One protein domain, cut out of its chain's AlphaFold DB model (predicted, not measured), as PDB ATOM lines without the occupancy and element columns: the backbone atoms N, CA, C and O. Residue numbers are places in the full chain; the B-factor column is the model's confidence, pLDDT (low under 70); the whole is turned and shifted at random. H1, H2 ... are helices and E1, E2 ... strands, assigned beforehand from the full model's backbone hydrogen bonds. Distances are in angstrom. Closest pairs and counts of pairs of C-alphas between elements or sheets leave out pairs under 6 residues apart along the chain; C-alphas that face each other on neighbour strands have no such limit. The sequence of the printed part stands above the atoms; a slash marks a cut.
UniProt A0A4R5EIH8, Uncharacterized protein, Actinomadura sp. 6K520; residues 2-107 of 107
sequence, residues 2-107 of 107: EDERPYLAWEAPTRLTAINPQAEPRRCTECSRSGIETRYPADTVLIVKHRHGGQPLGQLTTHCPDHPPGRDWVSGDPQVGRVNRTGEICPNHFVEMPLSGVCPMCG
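This is residues 2 to 107 of the 107 residues of an uncharacterized protein of Actinomadura sp. 6K520 (UniProt A0A4R5EIH8). Little of this model is regular structure: hairpin E1 and E2 forms the middle, loops with H1 and H2 gather at one end, and residues 75 to 107 lead out past its turn. The printed part has 106 residues, 29 in named elements, ordered H1, H2, E1, E2, H3; the class is mixed, the sheet antiparallel. It is only just compact, close to loose, radius of gyration of the C-alphas 15.6 A, spanning 48 by 26 by 23 A.

Find H1, residues 16 to 19, from C-alpha 16 at (17.417, 8.317, -35.920). H2 is 29 to 33; E1, 46 to 52, runs 18.6 A; E2, 55 to 63, 20.3 A. H3, 71 to 74, ends at C-alpha 74, (3.760, 18.322, -37.886).

In the hairpin, N 50 and O 59 are within hydrogen-bond range, 2.8 A. The closest C-alphas of H2 and E2, Thr 29 and Thr 62, are 5.3 A apart. H2's O i to N i+4 pair is within range; H1 and H3 are too short for one.

The printed part has no cut; link H2 to E1 is long; pLDDT is under 70 at 21 residues, among them residues 70 to 87.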
ATOM      1  N   GLU A   2      23.926   7.686 -25.849       74.81
ATOM      2  CA  GLU A   2      23.944   9.145 -25.690       74.81
ATOM      3  C   GLU A   2      22.530   9.717 -25.821       74.81
ATOM      4  O   GLU A   2      21.693   9.167 -26.539       74.81
ATOM      5  N   ASP A   3      22.261  10.797 -25.090       85.62
ATOM      6  CA  ASP A   3      20.985  11.503 -25.150       85.62
ATOM      7  C   ASP A   3      20.920  12.358 -26.421       85.62
ATOM      8  O   ASP A   3      21.738  13.252 -26.623       85.62
ATOM      9  N   GLU A   4      19.940  12.090 -27.283       88.56
ATOM     10  CA  GLU A   4      19.791  12.742 -28.592       88.56
ATOM     11  C   GLU A   4      19.038  14.075 -28.521       88.56
ATOM     12  O   GLU A   4      19.069  14.871 -29.462       88.56
ATOM     13  N   ARG A   5      18.357  14.347 -27.401       90.44
ATOM     14  CA  ARG A   5      17.528  15.549 -27.203       90.44
ATOM     15  C   ARG A   5      18.257  16.879 -27.423       90.44
ATOM     16  O   ARG A   5      17.610  17.800 -27.939       90.44
ATOM     17  N   PRO A   6      19.548  17.037 -27.073       91.00
ATOM     18  CA  PRO A   6      20.276  18.277 -27.333       91.00
ATOM     19  C   PRO A   6      20.440  18.594 -28.826       91.00
ATOM     20  O   PRO A   6      20.507  19.765 -29.185       91.00
ATOM     21  N   TYR A   7      20.460  17.578 -29.694       90.00
ATOM     22  CA  TYR A   7      20.746  17.723 -31.130       90.00
ATOM     23  C   TYR A   7      19.491  17.816 -32.001       90.00
ATOM     24  O   TYR A   7      19.567  18.129 -33.187       90.00
ATOM     25  N   LEU A   8      18.325  17.539 -31.421       89.25
ATOM     26  CA  LEU A   8      17.058  17.546 -32.134       89.25
ATOM     27  C   LEU A   8      16.400  18.921 -32.103       89.25
ATOM     28  O   LEU A   8      16.243  19.536 -31.040       89.25
ATOM     29  N   ALA A   9      15.917  19.352 -33.265       87.81
ATOM     30  CA  ALA A   9      14.941  20.426 -33.339       87.81
ATOM     31  C   ALA A   9      13.637  20.003 -32.635       87.81
ATOM     32  O   ALA A   9      13.275  18.825 -32.591       87.81
ATOM     33  N   TRP A  10      12.945  20.976 -32.045       84.12
ATOM     34  CA  TRP A  10      11.644  20.741 -31.422       84.12
ATOM     35  C   TRP A  10      10.608  20.375 -32.484       84.12
ATOM     36  O   TRP A  10      10.545  21.039 -33.513       84.12
ATOM     37  N   GLU A  11       9.806  19.342 -32.210       82.75
ATOM     38  CA  GLU A  11       8.617  18.959 -32.997       82.75
ATOM     39  C   GLU A  11       8.898  18.652 -34.482       82.75
ATOM     40  O   GLU A  11       7.987  18.560 -35.295       82.75
ATOM     41  N   ALA A  12      10.166  18.418 -34.830       83.31
ATOM     42  CA  ALA A  12      10.597  18.067 -36.174       83.31
ATOM     43  C   ALA A  12      10.954  16.573 -36.241       83.31
ATOM     44  O   ALA A  12      11.939  16.152 -35.618       83.31
ATOM     45  N   PRO A  13      10.199  15.755 -36.998       90.31
ATOM     46  CA  PRO A  13      10.561  14.365 -37.226       90.31
ATOM     47  C   PRO A  13      11.932  14.254 -37.872       90.31
ATOM     48  O   PRO A  13      12.171  14.771 -38.960       90.31
ATOM     49  N   THR A  14      12.830  13.550 -37.194       92.06
ATOM     50  CA  THR A  14      14.198  13.350 -37.660       92.06
ATOM     51  C   THR A  14      14.489  11.864 -37.698       92.06
ATOM     52  O   THR A  14      14.095  11.118 -36.801       92.06
ATOM     53  N   ARG A  15      15.170  11.404 -38.747       93.81
ATOM     54  CA  ARG A  15      15.606  10.010 -38.824       93.81
ATOM     55  C   ARG A  15      16.653   9.751 -37.749       93.81
ATOM     56  O   ARG A  15      17.587  10.535 -37.608       93.81
ATOM     57  N   LEU A  16      16.522   8.644 -37.027       93.19
ATOM     58  CA  LEU A  16      17.417   8.317 -35.920       93.19
ATOM     59  C   LEU A  16      18.891   8.277 -36.366       93.19
ATOM     60  O   LEU A  16      19.746   8.879 -35.720       93.19
ATOM     61  N   THR A  17      19.175   7.691 -37.531       94.62
ATOM     62  CA  THR A  17      20.534   7.644 -38.100       94.62
ATOM     63  C   THR A  17      21.097   8.993 -38.547       94.62
ATOM     64  O   THR A  17      22.308   9.104 -38.711       94.62
ATOM     65  N   ALA A  18      20.266  10.027 -38.714       93.12
ATOM     66  CA  ALA A  18      20.749  11.378 -39.004       93.12
ATOM     67  C   ALA A  18      21.365  12.054 -37.766       93.12
ATOM     68  O   ALA A  18      22.197  12.941 -37.915       93.12
ATOM     69  N   ILE A  19      20.966  11.630 -36.560       91.88
ATOM     70  CA  ILE A  19      21.522  12.117 -35.289       91.88
ATOM     71  C   ILE A  19      22.590  11.163 -34.758       91.88
ATOM     72  O   ILE A  19      23.639  11.598 -34.298       91.88
ATOM     73  N   ASN A  20      22.329   9.859 -34.840       91.62
ATOM     74  CA  ASN A  20      23.236   8.821 -34.379       91.62
ATOM     75  C   ASN A  20      23.373   7.727 -35.452       91.62
ATOM     76  O   ASN A  20      22.575   6.786 -35.481       91.62
ATOM     77  N   PRO A  21      24.395   7.812 -36.324       91.25
ATOM     78  CA  PRO A  21      24.625   6.833 -37.389       91.25
ATOM     79  C   PRO A  21      24.848   5.394 -36.899       91.25
ATOM     80  O   PRO A  21      24.696   4.458 -37.677       91.25
ATOM     81  N   GLN A  22      25.207   5.212 -35.625       91.31
ATOM     82  CA  GLN A  22      25.469   3.914 -34.995       91.31
ATOM     83  C   GLN A  22      24.302   3.436 -34.118       91.31
ATOM     84  O   GLN A  22      24.459   2.508 -33.324       91.31
ATOM     85  N   ALA A  23      23.137   4.079 -34.214       91.88
ATOM     86  CA  ALA A  23      21.995   3.739 -33.386       91.88
ATOM     87  C   ALA A  23      21.510   2.299 -33.615       91.88
ATOM     88  O   ALA A  23      21.383   1.820 -34.742       91.88
ATOM     89  N   GLU A  24      21.178   1.628 -32.518       93.75
ATOM     90  CA  GLU A  24      20.573   0.299 -32.539       93.75
ATOM     91  C   GLU A  24      19.082   0.355 -32.924       93.75
ATOM     92  O   GLU A  24      18.429   1.391 -32.743       93.75
ATOM     93  N   PRO A  25      18.497  -0.768 -33.384       95.25
ATOM     94  CA  PRO A  25      17.061  -0.878 -33.606       95.25
ATOM     95  C   PRO A  25      16.228  -0.486 -32.376       95.25
ATOM     96  O   PRO A  25      16.484  -0.947 -31.257       95.25
ATOM     97  N   ARG A  26      15.177   0.318 -32.589       94.12
ATOM     98  CA  ARG A  26      14.315   0.845 -31.516       94.12
ATOM     99  C   ARG A  26      12.873   0.390 -31.636       94.12
ATOM    100  O   ARG A  26      12.368   0.125 -32.723       94.12
ATOM    101  N   ARG A  27      12.192   0.332 -30.491       94.44
ATOM    102  CA  ARG A  27      10.743   0.122 -30.445       94.44
ATOM    103  C   ARG A  27      10.022   1.433 -30.724       94.44
ATOM    104  O   ARG A  27      10.437   2.484 -30.240       94.44
ATOM    105  N   CYS A  28       8.915   1.356 -31.454       93.44
ATOM    106  CA  CYS A  28       7.994   2.478 -31.564       93.44
ATOM    107  C   CYS A  28       7.244   2.682 -30.238       93.44
ATOM    108  O   CYS A  28       6.881   1.715 -29.563       93.44
ATOM    109  N   THR A  29       7.004   3.941 -29.872       91.06
ATOM    110  CA  THR A  29       6.247   4.324 -28.677       91.06
ATOM    111  C   THR A  29       4.814   3.789 -28.716       91.06
ATOM    112  O   THR A  29       4.352   3.259 -27.709       91.06
ATOM    113  N   GLU A  30       4.137   3.858 -29.868       86.44
ATOM    114  CA  GLU A  30       2.757   3.370 -30.009       86.44
ATOM    115  C   GLU A  30       2.693   1.839 -29.998       86.44
ATOM    116  O   GLU A  30       1.961   1.272 -29.195       86.44
ATOM    117  N   CYS A  31       3.559   1.156 -30.764       88.69
ATOM    118  CA  CYS A  31       3.701  -0.304 -30.681       88.69
ATOM    119  C   CYS A  31       3.902  -0.770 -29.234       88.69
ATOM    120  O   CYS A  31       3.208  -1.672 -28.774       88.69
ATOM    121  N   SER A  32       4.809  -0.113 -28.502       88.88
ATOM    122  CA  SER A  32       5.094  -0.455 -27.104       88.88
ATOM    123  C   SER A  32       3.869  -0.254 -26.206       88.88
ATOM    124  O   SER A  32       3.635  -1.062 -25.312       88.88
ATOM    125  N   ARG A  33       3.065   0.793 -26.446       85.12
ATOM    126  CA  ARG A  33       1.811   1.052 -25.719       85.12
ATOM    127  C   ARG A  33       0.759  -0.026 -25.990       85.12
ATOM    128  O   ARG A  33       0.030  -0.394 -25.075       85.12
ATOM    129  N   SER A  34       0.715  -0.560 -27.207       86.12
ATOM    130  CA  SER A  34      -0.155  -1.680 -27.590       86.12
ATOM    131  C   SER A  34       0.405  -3.060 -27.213       86.12
ATOM    132  O   SER A  34      -0.200  -4.071 -27.561       86.12
ATOM    133  N   GLY A  35       1.553  -3.130 -26.528       89.06
ATOM    134  CA  GLY A  35       2.191  -4.388 -26.121       89.06
ATOM    135  C   GLY A  35       2.983  -5.102 -27.224       89.06
ATOM    136  O   GLY A  35       3.419  -6.234 -27.031       89.06
ATOM    137  N   ILE A  36       3.195  -4.462 -28.375       91.44
ATOM    138  CA  ILE A  36       4.020  -4.982 -29.469       91.44
ATOM    139  C   ILE A  36       5.492  -4.653 -29.185       91.44
ATOM    140  O   ILE A  36       5.876  -3.487 -29.087       91.44
ATOM    141  N   GLU A  37       6.340  -5.680 -29.105       92.56
ATOM    142  CA  GLU A  37       7.756  -5.524 -28.729       92.56
ATOM    143  C   GLU A  37       8.736  -5.409 -29.907       92.56
ATOM    144  O   GLU A  37       9.950  -5.317 -29.699       92.56
ATOM    145  N   THR A  38       8.229  -5.379 -31.140       94.38
ATOM    146  CA  THR A  38       9.034  -5.286 -32.364       94.38
ATOM    147  C   THR A  38      10.010  -4.109 -32.323       94.38
ATOM    148  O   THR A  38       9.640  -2.966 -32.034       94.38
ATOM    149  N   ARG A  39      11.275  -4.389 -32.654       95.69
ATOM    150  CA  ARG A  39      12.316  -3.379 -32.861       95.69
ATOM    151  C   ARG A  39      12.506  -3.141 -34.350       95.69
ATOM    152  O   ARG A  39      12.677  -4.086 -35.113       95.69
ATOM    153  N   TYR A  40      12.506  -1.876 -34.735       95.81
ATOM    154  CA  TYR A  40      12.639  -1.438 -36.115       95.81
ATOM    155  C   TYR A  40      14.075  -0.969 -36.380       95.81
ATOM    156  O   TYR A  40      14.659  -0.329 -35.496       95.81
ATOM    157  N   PRO A  41      14.652  -1.265 -37.560       96.56
ATOM    158  CA  PRO A  41      15.972  -0.777 -37.953       96.56
ATOM    159  C   PRO A  41      16.093   0.743 -37.804       96.56
ATOM    160  O   PRO A  41      15.167   1.479 -38.153       96.56
ATOM    161  N   ALA A  42      17.221   1.223 -37.280       94.44
ATOM    162  CA  ALA A  42      17.395   2.631 -36.924       94.44
ATOM    163  C   ALA A  42      17.255   3.593 -38.116       94.44
ATOM    164  O   ALA A  42      16.801   4.722 -37.958       94.44
ATOM    165  N   ASP A  43      17.595   3.151 -39.322       95.50
ATOM    166  CA  ASP A  43      17.439   3.913 -40.562       95.50
ATOM    167  C   ASP A  43      15.975   4.062 -41.015       95.50
ATOM    168  O   ASP A  43      15.665   4.952 -41.809       95.50
ATOM    169  N   THR A  44      15.065   3.247 -40.477       95.31
ATOM    170  CA  THR A  44      13.614   3.331 -40.726       95.31
ATOM    171  C   THR A  44      12.847   4.059 -39.625       95.31
ATOM    172  O   THR A  44      11.671   4.382 -39.795       95.31
ATOM    173  N   VAL A  45      13.502   4.331 -38.497       95.19
ATOM    174  CA  VAL A  45      12.887   4.930 -37.315       95.19
ATOM    175  C   VAL A  45      13.005   6.451 -37.352       95.19
ATOM    176  O   VAL A  45      14.084   7.011 -37.571       95.19
ATOM    177  N   LEU A  46      11.892   7.124 -37.067       94.06
ATOM    178  CA  LEU A  46      11.866   8.558 -36.793       94.06
ATOM    179  C   LEU A  46      11.824   8.799 -35.282       94.06
ATOM    180  O   LEU A  46      11.158   8.076 -34.540       94.06
ATOM    181  N   ILE A  47      12.511   9.841 -34.833       93.00
ATOM    182  CA  ILE A  47      12.446  10.358 -33.467       93.00
ATOM    183  C   ILE A  47      11.943  11.797 -33.493       93.00
ATOM    184  O   ILE A  47      12.244  12.555 -34.419       93.00
ATOM    185  N   VAL A  48      11.166  12.166 -32.479       90.94
ATOM    186  CA  VAL A  48      10.634  13.522 -32.319       90.94
ATOM    187  C   VAL A  48      10.867  13.977 -30.884       90.94
ATOM    188  O   VAL A  48      10.620  13.232 -29.934       90.94
ATOM    189  N   LYS A  49      11.360  15.210 -30.726       88.88
ATOM    190  CA  LYS A  49      11.522  15.863 -29.425       88.88
ATOM    191  C   LYS A  49      10.322  16.759 -29.140       88.88
ATOM    192  O   LYS A  49      10.133  17.768 -29.819       88.88
ATOM    193  N   HIS A  50       9.548  16.413 -28.118       82.06
ATOM    194  CA  HIS A  50       8.341  17.132 -27.718       82.06
ATOM    195  C   HIS A  50       8.550  17.972 -26.470       82.06
ATOM    196  O   HIS A  50       9.220  17.562 -25.518       82.06
ATOM    197  N   ARG A  51       7.907  19.138 -26.459       79.62
ATOM    198  CA  ARG A  51       7.820  20.007 -25.290       79.62
ATOM    199  C   ARG A  51       6.960  19.317 -24.234       79.62
ATOM    200  O   ARG A  51       5.812  18.976 -24.493       79.62
ATOM    201  N   HIS A  52       7.515  19.093 -23.048       73.19
ATOM    202  CA  HIS A  52       6.784  18.507 -21.929       73.19
ATOM    203  C   HIS A  52       7.055  19.326 -20.672       73.19
ATOM    204  O   HIS A  52       8.207  19.648 -20.374       73.19
ATOM    205  N   GLY A  53       5.993  19.659 -19.936       69.69
ATOM    206  CA  GLY A  53       6.099  20.445 -18.712       69.69
ATOM    207  C   GLY A  53       7.093  19.816 -17.734       69.69
ATOM    208  O   GLY A  53       7.032  18.611 -17.476       69.69
ATOM    209  N   GLY A  54       8.027  20.623 -17.231       71.31
ATOM    210  CA  GLY A  54       9.037  20.188 -16.259       71.31
ATOM    211  C   GLY A  54      10.187  19.355 -16.841       71.31
ATOM    212  O   GLY A  54      11.012  18.864 -16.078       71.31
ATOM    213  N   GLN A  55      10.269  19.203 -18.166       77.31
ATOM    214  CA  GLN A  55      11.358  18.508 -18.860       77.31
ATOM    215  C   GLN A  55      12.077  19.497 -19.797       77.31
ATOM    216  O   GLN A  55      11.645  19.660 -20.939       77.31
ATOM    217  N   PRO A  56      13.175  20.151 -19.364       80.75
ATOM    218  CA  PRO A  56      13.869  21.171 -20.164       80.75
ATOM    219  C   PRO A  56      14.381  20.654 -21.516       80.75
ATOM    220  O   PRO A  56      14.354  21.358 -22.520       80.75
ATOM    221  N   LEU A  57      14.816  19.391 -21.556       85.81
ATOM    222  CA  LEU A  57      15.247  18.720 -22.788       85.81
ATOM    223  C   LEU A  57      14.082  18.119 -23.583       85.81
ATOM    224  O   LEU A  57      14.282  17.606 -24.681       85.81
ATOM    225  N   GLY A  58      12.866  18.179 -23.046       85.06
ATOM    226  CA  GLY A  58      11.691  17.570 -23.639       85.06
ATOM    227  C   GLY A  58      11.632  16.055 -23.480       85.06
ATOM    228  O   GLY A  58      12.501  15.405 -22.885       85.06
ATOM    229  N   GLN A  59      10.570  15.502 -24.053       86.69
ATOM    230  CA  GLN A  59      10.292  14.075 -24.119       86.69
ATOM    231  C   GLN A  59      10.585  13.565 -25.533       86.69
ATOM    232  O   GLN A  59      10.148  14.176 -26.508       86.69
ATOM    233  N   LEU A  60      11.293  12.440 -25.657       89.44
ATOM    234  CA  LEU A  60      11.464  11.761 -26.943       89.44
ATOM    235  C   LEU A  60      10.351  10.749 -27.184       89.44
ATOM    236  O   LEU A  60      10.008   9.959 -26.303       89.44
ATOM    237  N   THR A  61       9.856  10.730 -28.412       91.12
ATOM    238  CA  THR A  61       9.002   9.674 -28.962       91.12
ATOM    239  C   THR A  61       9.705   9.027 -30.148       91.12
ATOM    240  O   THR A  61      10.570   9.622 -30.796       91.12
ATOM    241  N   THR A  62       9.388   7.759 -30.392       93.06
ATOM    242  CA  THR A  62       9.983   6.953 -31.460       93.06
ATOM    243  C   THR A  62       8.876   6.377 -32.334       93.06
ATOM    244  O   THR A  62       7.911   5.803 -31.828       93.06
ATOM    245  N   HIS A  63       9.026   6.496 -33.646       93.25
ATOM    246  CA  HIS A  63       8.004   6.187 -34.639       93.25
ATOM    247  C   HIS A  63       8.537   5.182 -35.659       93.25
ATOM    248  O   HIS A  63       9.605   5.385 -36.239       93.25
ATOM    249  N   CYS A  64       7.792   4.095 -35.861       94.69
ATOM    250  CA  CYS A  64       8.044   3.145 -36.942       94.69
ATOM    251  C   CYS A  64       7.289   3.558 -38.219       94.69
ATOM    252  O   CYS A  64       6.432   4.444 -38.151       94.69
ATOM    253  N   PRO A  65       7.555   2.911 -39.370       92.69
ATOM    254  CA  PRO A  65       6.849   3.202 -40.619       92.69
ATOM    255  C   PRO A  65       5.320   3.063 -40.535       92.69
ATOM    256  O   PRO A  65       4.612   3.805 -41.209       92.69
ATOM    257  N   ASP A  66       4.819   2.161 -39.684       90.56
ATOM    258  CA  ASP A  66       3.380   1.910 -39.503       90.56
ATOM    259  C   ASP A  66       2.707   2.903 -38.541       90.56
ATOM    260  O   ASP A  66       1.492   3.086 -38.576       90.56
ATOM    261  N   HIS A  67       3.495   3.574 -37.695       90.75
ATOM    262  CA  HIS A  67       3.035   4.598 -36.755       90.75
ATOM    263  C   HIS A  67       3.790   5.912 -36.992       90.75
ATOM    264  O   HIS A  67       4.534   6.368 -36.108       90.75
ATOM    265  N   PRO A  68       3.637   6.527 -38.181       86.81
ATOM    266  CA  PRO A  68       4.287   7.792 -38.469       86.81
ATOM    267  C   PRO A  68       3.805   8.861 -37.475       86.81
ATOM    268  O   PRO A  68       2.674   8.787 -36.985       86.81
ATOM    269  N   PRO A  69       4.635   9.868 -37.159       83.06
ATOM    270  CA  PRO A  69       4.174  10.998 -36.365       83.06
ATOM    271  C   PRO A  69       2.958  11.629 -37.063       83.06
ATOM    272  O   PRO A  69       3.016  11.963 -38.247       83.06
ATOM    273  N   GLY A  70       1.832  11.723 -36.349       67.06
ATOM    274  CA  GLY A  70       0.581  12.265 -36.892       67.06
ATOM    275  C   GLY A  70       0.725  13.717 -37.370       67.06
ATOM    276  O   GLY A  70       1.611  14.444 -36.917       67.06
ATOM    277  N   ARG A  71      -0.164  14.170 -38.267       48.06
ATOM    278  CA  ARG A  71      -0.153  15.556 -38.787       48.06
ATOM    279  C   ARG A  71      -0.301  16.608 -37.687       48.06
ATOM    280  O   ARG A  71       0.241  17.701 -37.824       48.06
ATOM    281  N   ASP A  72      -0.957  16.258 -36.592       45.91
ATOM    282  CA  ASP A  72      -1.159  17.121 -35.424       45.91
ATOM    283  C   ASP A  72       0.184  17.479 -34.753       45.91
ATOM    284  O   ASP A  72       0.334  18.545 -34.167       45.91
ATOM    285  N   TRP A  73       1.206  16.632 -34.936       47.72
ATOM    286  CA  TRP A  73       2.582  16.863 -34.486       47.72
ATOM    287  C   TRP A  73       3.422  17.658 -35.497       47.72
ATOM    288  O   TRP A  73       4.333  18.374 -35.099       47.72
ATOM    289  N   VAL A  74       3.110  17.557 -36.795       36.84
ATOM    290  CA  VAL A  74       3.760  18.322 -37.886       36.84
ATOM    291  C   VAL A  74       3.257  19.770 -37.930       36.84
ATOM    292  O   VAL A  74       3.928  20.654 -38.453       36.84
ATOM    293  N   SER A  75       2.082  20.028 -37.358       35.81
ATOM    294  CA  SER A  75       1.429  21.339 -37.397       35.81
ATOM    295  C   SER A  75       1.970  22.317 -36.349       35.81
ATOM    296  O   SER A  75       1.485  23.443 -36.276       35.81
ATOM    297  N   GLY A  76       2.945  21.900 -35.524       39.09
ATOM    298  CA  GLY A  76       3.349  22.667 -34.348       39.09
ATOM    299  C   GLY A  76       2.134  23.013 -33.496       39.09
ATOM    300  O   GLY A  76       2.091  24.107 -32.935       39.09
ATOM    301  N   ASP A  77       1.113  22.136 -33.492       38.03
ATOM    302  CA  ASP A  77      -0.108  22.398 -32.762       38.03
ATOM    303  C   ASP A  77       0.287  22.363 -31.296       38.03
ATOM    304  O   ASP A  77       0.628  21.308 -30.745       38.03
ATOM    305  N   PRO A  78       0.297  23.523 -30.640       44.50
ATOM    306  CA  PRO A  78       0.805  23.572 -29.299       44.50
ATOM    307  C   PRO A  78      -0.170  22.857 -28.346       44.50
ATOM    308  O   PRO A  78       0.121  22.776 -27.158       44.50
ATOM    309  N   GLN A  79      -1.316  22.351 -28.843       41.28
ATOM    310  CA  GLN A  79      -2.317  21.601 -28.105       41.28
ATOM    311  C   GLN A  79      -2.062  20.114 -27.906       41.28
ATOM    312  O   GLN A  79      -2.822  19.514 -27.138       41.28
ATOM    313  N   VAL A  80      -0.981  19.524 -28.418       43.94
ATOM    314  CA  VAL A  80      -0.577  18.193 -27.938       43.94
ATOM    315  C   VAL A  80       0.054  18.342 -26.544       43.94
ATOM    316  O   VAL A  80       1.265  18.385 -26.360       43.94
ATOM    317  N   GLY A  81      -0.827  18.562 -25.562       41.41
ATOM    318  CA  GLY A  81      -0.544  19.087 -24.225       41.41
ATOM    319  C   GLY A  81      -1.443  20.263 -23.777       41.41
ATOM    320  O   GLY A  81      -1.518  20.514 -22.575       41.41
ATOM    321  N   ARG A  82      -2.165  20.960 -24.679       46.62
ATOM    322  CA  ARG A  82      -3.135  22.039 -24.335       46.62
ATOM    323  C   ARG A  82      -4.592  21.607 -24.482       46.62
ATOM    324  O   ARG A  82      -5.390  22.265 -25.145       46.62
ATOM    325  N   VAL A  83      -4.989  20.580 -23.754       37.91
ATOM    326  CA  VAL A  83      -6.375  20.564 -23.281       37.91
ATOM    327  C   VAL A  83      -6.439  21.520 -22.078       37.91
ATOM    328  O   VAL A  83      -6.010  21.169 -20.985       37.91
ATOM    329  N   ASN A  84      -6.911  22.753 -22.322       42.50
ATOM    330  CA  ASN A  84      -7.291  23.795 -21.342       42.50
ATOM    331  C   ASN A  84      -6.189  24.568 -20.580       42.50
ATOM    332  O   ASN A  84      -6.160  24.520 -19.353       42.50
ATOM    333  N   ARG A  85      -5.341  25.369 -21.247       49.47
ATOM    334  CA  ARG A  85      -4.542  26.405 -20.544       49.47
ATOM    335  C   ARG A  85      -4.623  27.754 -21.253       49.47
ATOM    336  O   ARG A  85      -4.320  27.839 -22.440       49.47
ATOM    337  N   THR A  86      -5.063  28.781 -20.528       55.53
ATOM    338  CA  THR A  86      -5.246  30.165 -21.008       55.53
ATOM    339  C   THR A  86      -4.075  31.093 -20.664       55.53
ATOM    340  O   THR A  86      -4.065  32.225 -21.139       55.53
ATOM    341  N   GLY A  87      -3.105  30.655 -19.852       63.28
ATOM    342  CA  GLY A  87      -1.931  31.447 -19.474       63.28
ATOM    343  C   GLY A  87      -0.753  31.382 -20.456       63.28
ATOM    344  O   GLY A  87      -0.662  30.491 -21.306       63.28
ATOM    345  N   GLU A  88       0.180  32.329 -20.320       74.94
ATOM    346  CA  GLU A  88       1.462  32.306 -21.031       74.94
ATOM    347  C   GLU A  88       2.278  31.063 -20.635       74.94
ATOM    348  O   GLU A  88       2.278  30.641 -19.481       74.94
ATOM    349  N   ILE A  89       2.991  30.453 -21.585       74.81
ATOM    350  CA  ILE A  89       3.800  29.249 -21.344       74.81
ATOM    351  C   ILE A  89       5.282  29.622 -21.318       74.81
ATOM    352  O   ILE A  89       5.768  30.315 -22.209       74.81
ATOM    353  N   CYS A  90       6.025  29.104 -20.337       75.31
ATOM    354  CA  CYS A  90       7.468  29.315 -20.260       75.31
ATOM    355  C   CYS A  90       8.176  28.690 -21.480       75.31
ATOM    356  O   CYS A  90       8.011  27.487 -21.717       75.31
ATOM    357  N   PRO A  91       9.028  29.437 -22.211       72.94
ATOM    358  CA  PRO A  91       9.703  28.932 -23.410       72.94
ATOM    359  C   PRO A  91      10.785  27.879 -23.124       72.94
ATOM    360  O   PRO A  91      11.221  27.214 -24.058       72.94
ATOM    361  N   ASN A  92      11.203  27.724 -21.862       70.75
ATOM    362  CA  ASN A  92      12.255  26.785 -21.455       70.75
ATOM    363  C   ASN A  92      11.696  25.526 -20.779       70.75
ATOM    364  O   ASN A  92      12.188  24.425 -21.005       70.75
ATOM    365  N   HIS A  93      10.670  25.684 -19.940       71.12
ATOM    366  CA  HIS A  93      10.139  24.604 -19.102       71.12
ATOM    367  C   HIS A  93       8.769  24.091 -19.542       71.12
ATOM    368  O   HIS A  93       8.298  23.091 -19.000       71.12
ATOM    369  N   PHE A  94       8.119  24.777 -20.488       71.12
ATOM    370  CA  PHE A  94       6.808  24.419 -21.042       71.12
ATOM    371  C   PHE A  94       5.717  24.192 -19.993       71.12
ATOM    372  O   PHE A  94       4.784  23.412 -20.181       71.12
ATOM    373  N   VAL A  95       5.841  24.899 -18.873       69.62
ATOM    374  CA  VAL A  95       4.825  25.001 -17.829       69.62
ATOM    375  C   VAL A  95       4.078  26.319 -17.983       69.62
ATOM    376  O   VAL A  95       4.621  27.283 -18.529       69.62
ATOM    377  N   GLU A  96       2.836  26.350 -17.511       76.00
ATOM    378  CA  GLU A  96       2.069  27.592 -17.443       76.00
ATOM    379  C   GLU A  96       2.753  28.557 -16.479       76.00
ATOM    380  O   GLU A  96       3.174  28.171 -15.383       76.00
ATOM    381  N   MET A  97       2.937  29.792 -16.932       75.88
ATOM    382  CA  MET A  97       3.492  30.851 -16.116       75.88
ATOM    383  C   MET A  97       2.377  31.434 -15.246       75.88
ATOM    384  O   MET A  97       1.288  31.721 -15.749       75.88
ATOM    385  N   PRO A  98       2.622  31.618 -13.940       75.94
ATOM    386  CA  PRO A  98       1.718  32.381 -13.096       75.94
ATOM    387  C   PRO A  98       1.641  33.834 -13.582       75.94
ATOM    388  O   PRO A  98       2.575  34.349 -14.196       75.94
ATOM    389  N   LEU A  99       0.563  34.536 -13.219       75.38
ATOM    390  CA  LEU A  99       0.375  35.964 -13.532       75.38
ATOM    391  C   LEU A  99       1.493  36.873 -12.991       75.38
ATOM    392  O   LEU A  99       1.618  38.010 -13.429       75.38
ATOM    393  N   SER A 100       2.306  36.387 -12.049       75.25
ATOM    394  CA  SER A 100       3.502  37.087 -11.571       75.25
ATOM    395  C   SER A 100       4.606  37.210 -12.629       75.25
ATOM    396  O   SER A 100       5.557  37.953 -12.410       75.25
ATOM    397  N   GLY A 101       4.508  36.488 -13.752       72.50
ATOM    398  CA  GLY A 101       5.441  36.574 -14.881       72.50
ATOM    399  C   GLY A 101       6.741  35.783 -14.710       72.50
ATOM    400  O   GLY A 101       7.590  35.810 -15.597       72.50
ATOM    401  N   VAL A 102       6.911  35.055 -13.600       78.62
ATOM    402  CA  VAL A 102       8.112  34.250 -13.332       78.62
ATOM    403  C   VAL A 102       7.772  32.767 -13.407       78.62
ATOM    404  O   VAL A 102       6.884  32.278 -12.709       78.62
ATOM    405  N   CYS A 103       8.486  32.029 -14.260       80.06
ATOM    406  CA  CYS A 103       8.331  30.582 -14.338       80.06
ATOM    407  C   CYS A 103       8.795  29.931 -13.018       80.06
ATOM    408  O   CYS A 103       9.954  30.118 -12.648       80.06
ATOM    409  N   PRO A 104       7.975  29.081 -12.367       74.50
ATOM    410  CA  PRO A 104       8.329  28.430 -11.097       74.50
ATOM    411  C   PRO A 104       9.594  27.564 -11.155       74.50
ATOM    412  O   PRO A 104      10.190  27.263 -10.128       74.50
ATOM    413  N   MET A 105       9.982  27.140 -12.359       76.94
ATOM    414  CA  MET A 105      11.175  26.329 -12.610       76.94
ATOM    415  C   MET A 105      12.404  27.177 -12.972       76.94
ATOM    416  O   MET A 105      13.520  26.674 -12.915       76.94
ATOM    417  N   CYS A 106      12.218  28.436 -13.384       78.56
ATOM    418  CA  CYS A 106      13.325  29.347 -13.690       78.56
ATOM    419  C   CYS A 106      13.886  30.033 -12.437       78.56
ATOM    420  O   CYS A 106      15.085  30.302 -12.421       78.56
ATOM    421  N   GLY A 107      13.048  30.258 -11.415       67.75
ATOM    422  CA  GLY A 107      13.401  31.046 -10.229       67.75
ATOM    423  C   GLY A 107      13.068  32.516 -10.399       67.75
ATOM    424  O   GLY A 107      13.549  33.118 -11.383       67.75
TER     425      GLY A 107